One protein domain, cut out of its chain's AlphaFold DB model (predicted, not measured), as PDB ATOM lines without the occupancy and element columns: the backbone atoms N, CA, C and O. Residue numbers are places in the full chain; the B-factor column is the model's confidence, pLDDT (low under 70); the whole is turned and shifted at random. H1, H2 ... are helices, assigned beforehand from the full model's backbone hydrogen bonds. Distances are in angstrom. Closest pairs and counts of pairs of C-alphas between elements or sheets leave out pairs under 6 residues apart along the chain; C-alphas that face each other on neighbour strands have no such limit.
ATOM      1  N   ILE A  94      69.453  -4.137 294.366       54.78
ATOM      2  CA  ILE A  94      68.331  -3.376 294.962       54.78
ATOM      3  C   ILE A  94      68.347  -3.464 296.494       54.78
ATOM      4  O   ILE A  94      67.997  -2.507 297.178       54.78
ATOM      5  N   ILE A  95      68.746  -4.622 297.031       56.12
ATOM      6  CA  ILE A  95      68.910  -4.821 298.477       56.12
ATOM      7  C   ILE A  95      70.165  -4.083 298.944       56.12
ATOM      8  O   ILE A  95      70.113  -3.411 299.967       56.12
ATOM      9  N   ASP A  96      71.233  -4.127 298.138       60.81
ATOM     10  CA  ASP A  96      72.429  -3.310 298.353       60.81
ATOM     11  C   ASP A  96      72.070  -1.824 298.440       60.81
ATOM     12  O   ASP A  96      72.492  -1.163 299.374       60.81
ATOM     13  N   ASP A  97      71.232  -1.306 297.538       65.81
ATOM     14  CA  ASP A  97      70.837   0.107 297.549       65.81
ATOM     15  C   ASP A  97      70.059   0.495 298.816       65.81
ATOM     16  O   ASP A  97      70.350   1.516 299.426       65.81
ATOM     17  N   ALA A  98      69.096  -0.324 299.252       64.81
ATOM     18  CA  ALA A  98      68.324  -0.041 300.465       64.81
ATOM     19  C   ALA A  98      69.178  -0.123 301.745       64.81
ATOM     20  O   ALA A  98      69.031   0.719 302.622       64.81
ATOM     21  N   ILE A  99      70.084  -1.101 301.832       66.56
ATOM     22  CA  ILE A  99      71.017  -1.247 302.964       66.56
ATOM     23  C   ILE A  99      72.049  -0.123 302.961       66.56
ATOM     24  O   ILE A  99      72.343   0.442 304.007       66.56
ATOM     25  N   ASN A 100      72.573   0.235 301.789       77.69
ATOM     26  CA  ASN A 100      73.510   1.344 301.655       77.69
ATOM     27  C   ASN A 100      72.859   2.663 302.078       77.69
ATOM     28  O   ASN A 100      73.526   3.482 302.695       77.69
ATOM     29  N   LYS A 101      71.569   2.861 301.778       84.06
ATOM     30  CA  LYS A 101      70.811   4.032 302.236       84.06
ATOM     31  C   LYS A 101      70.582   4.032 303.744       84.06
ATOM     32  O   LYS A 101      70.665   5.096 304.338       84.06
ATOM     33  N   GLU A 102      70.322   2.874 304.354       83.56
ATOM     34  CA  GLU A 102      70.207   2.756 305.815       83.56
ATOM     35  C   GLU A 102      71.523   3.130 306.505       83.56
ATOM     36  O   GLU A 102      71.545   4.058 307.303       83.56
ATOM     37  N   HIS A 103      72.631   2.481 306.129       83.44
ATOM     38  CA  HIS A 103      73.946   2.765 306.714       83.44
ATOM     39  C   HIS A 103      74.375   4.210 306.476       83.44
ATOM     40  O   HIS A 103      74.889   4.857 307.375       83.44
ATOM     41  N   LEU A 104      74.133   4.744 305.275       87.62
ATOM     42  CA  LEU A 104      74.468   6.132 304.984       87.62
ATOM     43  C   LEU A 104      73.611   7.107 305.804       87.62
ATOM     44  O   LEU A 104      74.097   8.174 306.165       87.62
ATOM     45  N   ALA A 105      72.355   6.766 306.101       92.75
ATOM     46  CA  ALA A 105      71.516   7.573 306.976       92.75
ATOM     47  C   ALA A 105      72.014   7.546 308.427       92.75
ATOM     48  O   ALA A 105      72.119   8.612 309.029       92.75
ATOM     49  N   GLU A 106      72.372   6.372 308.953       90.81
ATOM     50  CA  GLU A 106      73.010   6.222 310.271       90.81
ATOM     51  C   GLU A 106      74.320   7.020 310.344       90.81
ATOM     52  O   GLU A 106      74.446   7.882 311.205       90.81
ATOM     53  N   ASP A 107      75.223   6.860 309.369       90.19
ATOM     54  CA  ASP A 107      76.490   7.603 309.296       90.19
ATOM     55  C   ASP A 107      76.268   9.130 309.313       90.19
ATOM     56  O   ASP A 107      77.024   9.883 309.930       90.19
ATOM     57  N   ILE A 108      75.232   9.620 308.622       94.38
ATOM     58  CA  ILE A 108      74.879  11.047 308.616       94.38
ATOM     59  C   ILE A 108      74.378  11.496 309.994       94.38
ATOM     60  O   ILE A 108      74.744  12.586 310.445       94.38
ATOM     61  N   VAL A 109      73.537  10.694 310.651       95.94
ATOM     62  CA  VAL A 109      73.027  11.008 311.991       95.94
ATOM     63  C   VAL A 109      74.155  10.970 313.020       95.94
ATOM     64  O   VAL A 109      74.250  11.897 313.819       95.94
ATOM     65  N   ASP A 110      75.073  10.012 312.928       93.12
ATOM     66  CA  ASP A 110      76.265   9.928 313.775       93.12
ATOM     67  C   ASP A 110      77.178  11.146 313.597       93.12
ATOM     68  O   ASP A 110      77.705  11.691 314.567       93.12
ATOM     69  N   ILE A 111      77.353  11.656 312.372       95.81
ATOM     70  CA  ILE A 111      78.087  12.917 312.152       95.81
ATOM     71  C   ILE A 111      77.413  14.079 312.899       95.81
ATOM     72  O   ILE A 111      78.098  14.949 313.446       95.81
ATOM     73  N   PHE A 112      76.080  14.115 312.919       95.69
ATOM     74  CA  PHE A 112      75.335  15.145 313.634       95.69
ATOM     75  C   PHE A 112      75.430  14.972 315.157       95.69
ATOM     76  O   PHE A 112      75.609  15.959 315.866       95.69
ATOM     77  N   GLU A 113      75.387  13.738 315.650       95.19
ATOM     78  CA  GLU A 113      75.563  13.383 317.061       95.19
ATOM     79  C   GLU A 113      76.950  13.801 317.577       95.19
ATOM     80  O   GLU A 113      77.038  14.537 318.560       95.19
ATOM     81  N   ASN A 114      78.012  13.509 316.820       95.06
ATOM     82  CA  ASN A 114      79.368  13.982 317.113       95.06
ATOM     83  C   ASN A 114      79.454  15.517 317.181       95.06
ATOM     84  O   ASN A 114      80.105  16.076 318.063       95.06
ATOM     85  N   LEU A 115      78.787  16.231 316.265       97.00
ATOM     86  CA  LEU A 115      78.753  17.695 316.302       97.00
ATOM     87  C   LEU A 115      78.047  18.213 317.562       97.00
ATOM     88  O   LEU A 115      78.470  19.218 318.136       97.00
ATOM     89  N   LEU A 116      76.960  17.566 317.981       97.06
ATOM     90  CA  LEU A 116      76.257  17.910 319.213       97.06
ATOM     91  C   LEU A 116      77.141  17.661 320.439       97.06
ATOM     92  O   LEU A 116      77.183  18.514 321.329       97.06
ATOM     93  N   ASP A 117      77.907  16.570 320.444       96.38
ATOM     94  CA  ASP A 117      78.836  16.243 321.526       96.38
ATOM     95  C   ASP A 117      79.962  17.278 321.626       96.38
ATOM     96  O   ASP A 117      80.178  17.871 322.684       96.38
ATOM     97  N   GLU A 118      80.572  17.649 320.495       97.31
ATOM     98  CA  GLU A 118      81.569  18.727 320.428       97.31
ATOM     99  C   GLU A 118      81.045  20.072 320.957       97.31
ATOM    100  O   GLU A 118      81.818  20.930 321.403       97.31
ATOM    101  N   LYS A 119      79.732  20.304 320.862       96.81
ATOM    102  CA  LYS A 119      79.070  21.513 321.370       96.81
ATOM    103  C   LYS A 119      78.495  21.347 322.769       96.81
ATOM    104  O   LYS A 119      78.013  22.341 323.313       96.81
ATOM    105  N   ASN A 120      78.577  20.153 323.351       95.31
ATOM    106  CA  ASN A 120      77.929  19.788 324.604       95.31
ATOM    107  C   ASN A 120      76.431  20.154 324.583       95.31
ATOM    108  O   ASN A 120      75.914  20.800 325.499       95.31
ATOM    109  N   ILE A 121      75.761  19.810 323.480       96.62
ATOM    110  CA  ILE A 121      74.326  20.001 323.277       96.62
ATOM    111  C   ILE A 121      73.664  18.631 323.346       96.62
ATOM    112  O   ILE A 121      73.966  17.756 322.548       96.62
ATOM    113  N   GLU A 122      72.728  18.470 324.270       94.62
ATOM    114  CA  GLU A 122      71.890  17.277 324.373       94.62
ATOM    115  C   GLU A 122      70.486  17.630 323.900       94.62
ATOM    116  O   GLU A 122      69.900  18.621 324.349       94.62
ATOM    117  N   LEU A 123      69.960  16.856 322.948       92.81
ATOM    118  CA  LEU A 123      68.588  17.030 322.493       92.81
ATOM    119  C   LEU A 123      67.654  16.319 323.476       92.81
ATOM    120  O   LEU A 123      67.892  15.143 323.758       92.81
ATOM    121  N   PRO A 124      66.630  16.998 324.021       91.06
ATOM    122  CA  PRO A 124      65.636  16.359 324.878       91.06
ATOM    123  C   PRO A 124      64.785  15.377 324.068       91.06
ATOM    124  O   PRO A 124      64.404  15.694 322.937       91.06
ATOM    125  N   CYS A 125      64.460  14.223 324.650       88.88
ATOM    126  CA  CYS A 125      63.458  13.321 324.088       88.88
ATOM    127  C   CYS A 125      62.062  13.943 324.232       88.88
ATOM    128  O   CYS A 125      61.749  14.611 325.224       88.88
ATOM    129  N   ASN A 126      61.201  13.737 323.237       89.50
ATOM    130  CA  ASN A 126      59.793  14.114 323.319       89.50
ATOM    131  C   ASN A 126      59.008  13.142 324.206       89.50
ATOM    132  O   ASN A 126      57.995  13.541 324.785       89.50
ATOM    133  N   ASP A 127      59.460  11.887 324.305       88.81
ATOM    134  CA  ASP A 127      58.907  10.901 325.228       88.81
ATOM    135  C   ASP A 127      59.429  11.156 326.662       88.81
ATOM    136  O   ASP A 127      60.638  11.088 326.904       88.81
ATOM    137  N   PRO A 128      58.543  11.448 327.638       89.69
ATOM    138  CA  PRO A 128      58.952  11.743 329.011       89.69
ATOM    139  C   PRO A 128      59.602  10.561 329.737       89.69
ATOM    140  O   PRO A 128      60.394  10.778 330.650       89.69
ATOM    141  N   VAL A 129      59.233   9.329 329.376       90.56
ATOM    142  CA  VAL A 129      59.754   8.098 329.981       90.56
ATOM    143  C   VAL A 129      61.164   7.827 329.465       90.56
ATOM    144  O   VAL A 129      62.051   7.512 330.258       90.56
ATOM    145  N   GLU A 130      61.397   7.993 328.158       90.06
ATOM    146  CA  GLU A 130      62.748   7.895 327.588       90.06
ATOM    147  C   GLU A 130      63.667   8.996 328.137       90.06
ATOM    148  O   GLU A 130      64.802   8.703 328.512       90.06
ATOM    149  N   GLU A 131      63.172  10.235 328.265       93.06
ATOM    150  CA  GLU A 131      63.939  11.349 328.841       93.06
ATOM    151  C   GLU A 131      64.313  11.097 330.309       93.06
ATOM    152  O   GLU A 131      65.445  11.369 330.710       93.06
ATOM    153  N   GLU A 132      63.395  10.552 331.118       92.56
ATOM    154  CA  GLU A 132      63.659  10.233 332.528       92.56
ATOM    155  C   GLU A 132      64.782   9.193 332.680       92.56
ATOM    156  O   GLU A 132      65.631   9.329 333.562       92.56
ATOM    157  N   GLY A 133      64.818   8.187 331.799       90.31
ATOM    158  CA  GLY A 133      65.810   7.108 331.814       90.31
ATOM    159  C   GLY A 133      67.076   7.374 330.996       90.31
ATOM    160  O   GLY A 133      67.975   6.533 330.974       90.31
ATOM    161  N   ARG A 134      67.195   8.515 330.305       88.31
ATOM    162  CA  ARG A 134      68.226   8.694 329.268       88.31
ATOM    163  C   ARG A 134      69.664   8.603 329.766       88.31
ATOM    164  O   ARG A 134      70.540   8.293 328.976       88.31
ATOM    165  N   HIS A 135      69.930   8.894 331.038       92.38
ATOM    166  CA  HIS A 135      71.277   8.836 331.622       92.38
ATOM    167  C   HIS A 135      71.514   7.568 332.448       92.38
ATOM    168  O   HIS A 135      72.583   7.394 333.051       92.38
ATOM    169  N   ASP A 136      70.536   6.662 332.478       91.94
ATOM    170  CA  ASP A 136      70.678   5.389 333.159       91.94
ATOM    171  C   ASP A 136      71.835   4.592 332.554       91.94
ATOM    172  O   ASP A 136      72.087   4.587 331.349       91.94
ATOM    173  N   GLY A 137      72.602   3.935 333.423       88.12
ATOM    174  CA  GLY A 137      73.779   3.176 333.001       88.12
ATOM    175  C   GLY A 137      74.943   4.029 332.482       88.12
ATOM    176  O   GLY A 137      75.907   3.456 331.982       88.12
ATOM    177  N   GLY A 138      74.894   5.358 332.641       89.12
ATOM    178  CA  GLY A 138      75.951   6.262 332.186       89.12
ATOM    179  C   GLY A 138      75.884   6.581 330.696       89.12
ATOM    180  O   GLY A 138      76.918   6.885 330.111       89.12
ATOM    181  N   ASN A 139      74.698   6.487 330.089       88.25
ATOM    182  CA  ASN A 139      74.493   6.893 328.706       88.25
ATOM    183  C   ASN A 139      74.684   8.413 328.535       88.25
ATOM    184  O   ASN A 139      74.099   9.226 329.259       88.25
ATOM    185  N   ASP A 140      75.511   8.772 327.561       91.88
ATOM    186  CA  ASP A 140      75.932  10.130 327.221       91.88
ATOM    187  C   ASP A 140      75.558  10.537 325.787       91.88
ATOM    188  O   ASP A 140      75.948  11.622 325.344       91.88
ATOM    189  N   ALA A 141      74.759   9.714 325.094       92.25
ATOM    190  CA  ALA A 141      74.286   9.979 323.741       92.25
ATOM    191  C   ALA A 141      73.548  11.323 323.634       92.25
ATOM    192  O   ALA A 141      72.654  11.647 324.433       92.25
ATOM    193  N   LYS A 142      73.885  12.102 322.599       95.69
ATOM    194  CA  LYS A 142      73.284  13.434 322.383       95.69
ATOM    195  C   LYS A 142      71.910  13.381 321.739       95.69
ATOM    196  O   LYS A 142      71.101  14.288 321.948       95.69
ATOM    197  N   ILE A 143      71.651  12.304 321.010       94.75
ATOM    198  CA  ILE A 143      70.364  11.939 320.427       94.75
ATOM    199  C   ILE A 143      70.040  10.548 320.971       94.75
ATOM    200  O   ILE A 143      70.837   9.629 320.803       94.75
ATOM    201  N   TYR A 144      68.918  10.397 321.669       90.62
ATOM    202  CA  TYR A 144      68.594   9.170 322.394       90.62
ATOM    203  C   TYR A 144      67.227   8.627 321.992       90.62
ATOM    204  O   TYR A 144      66.351   9.387 321.596       90.62
ATOM    205  N   GLY A 145      67.067   7.310 322.113       86.81
ATOM    206  CA  GLY A 145      65.769   6.661 321.998       86.81
ATOM    207  C   GLY A 145      65.128   6.836 320.626       86.81
ATOM    208  O   GLY A 145      65.792   6.728 319.588       86.81
ATOM    209  N   THR A 146      63.821   7.071 320.634       87.75
ATOM    210  CA  THR A 146      62.997   7.151 319.425       87.75
ATOM    211  C   THR A 146      63.430   8.304 318.513       87.75
ATOM    212  O   THR A 146      63.448   8.134 317.293       87.75
ATOM    213  N   GLU A 147      63.908   9.422 319.070       90.25
ATOM    214  CA  GLU A 147      64.428  10.555 318.294       90.25
ATOM    215  C   GLU A 147      65.561  10.171 317.334       90.25
ATOM    216  O   GLU A 147      65.605  10.677 316.210       90.25
ATOM    217  N   TYR A 148      66.473   9.285 317.750       92.50
ATOM    218  CA  TYR A 148      67.564   8.833 316.882       92.50
ATOM    219  C   TYR A 148      67.006   8.052 315.687       92.50
ATOM    220  O   TYR A 148      67.310   8.363 314.533       92.50
ATOM    221  N   PHE A 149      66.141   7.073 315.956       89.38
ATOM    222  CA  PHE A 149      65.574   6.211 314.918       89.38
ATOM    223  C   PHE A 149      64.679   6.986 313.945       89.38
ATOM    224  O   PHE A 149      64.735   6.745 312.736       89.38
ATOM    225  N   ASP A 150      63.909   7.954 314.440       91.56
ATOM    226  CA  ASP A 150      63.082   8.827 313.609       91.56
ATOM    227  C   ASP A 150      63.930   9.730 312.705       91.56
ATOM    228  O   ASP A 150      63.557   9.984 311.554       91.56
ATOM    229  N   LEU A 151      65.077  10.214 313.192       93.44
ATOM    230  CA  LEU A 151      65.982  11.029 312.386       93.44
ATOM    231  C   LEU A 151      66.668  10.191 311.299       93.44
ATOM    232  O   LEU A 151      66.702  10.618 310.143       93.44
ATOM    233  N   VAL A 152      67.134   8.983 311.631       92.25
ATOM    234  CA  VAL A 152      67.675   8.029 310.645       92.25
ATOM    235  C   VAL A 152      66.629   7.720 309.576       92.25
ATOM    236  O   VAL A 152      66.922   7.795 308.380       92.25
ATOM    237  N   ALA A 153      65.382   7.452 309.977       88.75
ATOM    238  CA  ALA A 153      64.294   7.187 309.042       88.75
ATOM    239  C   ALA A 153      64.052   8.364 308.081       88.75
ATOM    240  O   ALA A 153      63.925   8.141 306.876       88.75
ATOM    241  N   GLN A 154      64.050   9.602 308.586       93.81
ATOM    242  CA  GLN A 154      63.900  10.809 307.766       93.81
ATOM    243  C   GLN A 154      65.070  11.016 306.802       93.81
ATOM    244  O   GLN A 154      64.850  11.318 305.630       93.81
ATOM    245  N   VAL A 155      66.315  10.839 307.255       93.62
ATOM    246  CA  VAL A 155      67.497  10.967 306.386       93.62
ATOM    247  C   VAL A 155      67.466   9.907 305.289       93.62
ATOM    248  O   VAL A 155      67.681  10.224 304.121       93.62
ATOM    249  N   ARG A 156      67.124   8.665 305.633       90.69
ATOM    250  CA  ARG A 156      66.989   7.564 304.676       90.69
ATOM    251  C   ARG A 156      65.961   7.850 303.586       90.69
ATOM    252  O   ARG A 156      66.182   7.465 302.445       90.69
ATOM    253  N   GLU A 157      64.850   8.511 303.911       89.69
ATOM    254  CA  GLU A 157      63.837   8.903 302.919       89.69
ATOM    255  C   GLU A 157      64.350   9.938 301.901       89.69
ATOM    256  O   GLU A 157      63.785  10.051 300.811       89.69
ATOM    257  N   LEU A 158      65.422  10.670 302.223       90.88
ATOM    258  CA  LEU A 158      66.062  11.637 301.326       90.88
ATOM    259  C   LEU A 158      67.111  11.010 300.392       90.88
ATOM    260  O   LEU A 158      67.500  11.654 299.413       90.88
ATOM    261  N   LEU A 159      67.581   9.795 300.695       83.62
ATOM    262  CA  LEU A 159      68.604   9.066 299.937       83.62
ATOM    263  C   LEU A 159      67.972   8.175 298.862       83.62
ATOM    264  O   LEU A 159      68.545   8.043 297.755       83.62
TER     265      LEU A 159
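What this domain is: This is residues 94 to 159 of the 159 residues of an uncharacterized protein of Anaerostipes hadrus (UniProt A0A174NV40). The long helix H1 and the shorter H3, whose last part packs on the middle of H1, open as a V, with small H2 beyond its wide end. The printed part has 66 residues, with three named helices in the order H1, H2, H3 and no named strand; the class is all helix, and the helices hold 44 of the 66 residues. The shape is elongated, 40 by 25 by 20 A, only just loose, close to compact, with a radius of gyration of the C-alphas of 13.2 A.

How they stand to each other: H1, residues 94 to 118, touches H3, residues 146 to 158, with residues 101 to 109 alone; look at their closest C-alphas, Ala 105 and Arg 156, 5.1 A apart. They run opposite ways at a steep tilt of 53 degrees. H2, residues 128 to 133, is apart from H1, and only just from H3, closest 8.2 A. Every O i to N i+4 pair is within hydrogen-bond range in H1 and H2, 8 of 9 in H3.

Where its parts are: Find C-alpha 94 at (68.331, -3.376, 294.962); H1 runs 36.2 A to Glu 118. H2 spans 8.7 A. H3 runs 18.9 A to C-alpha 158 at (66.062, 11.637, 301.326).

The domain as a whole: The farthest C-alphas, Ile 94 and Glu 132, are 40.2 A apart. The printed part has no cut; the link H2 to H3 is long. Residues 94 to 99 have pLDDT under 70.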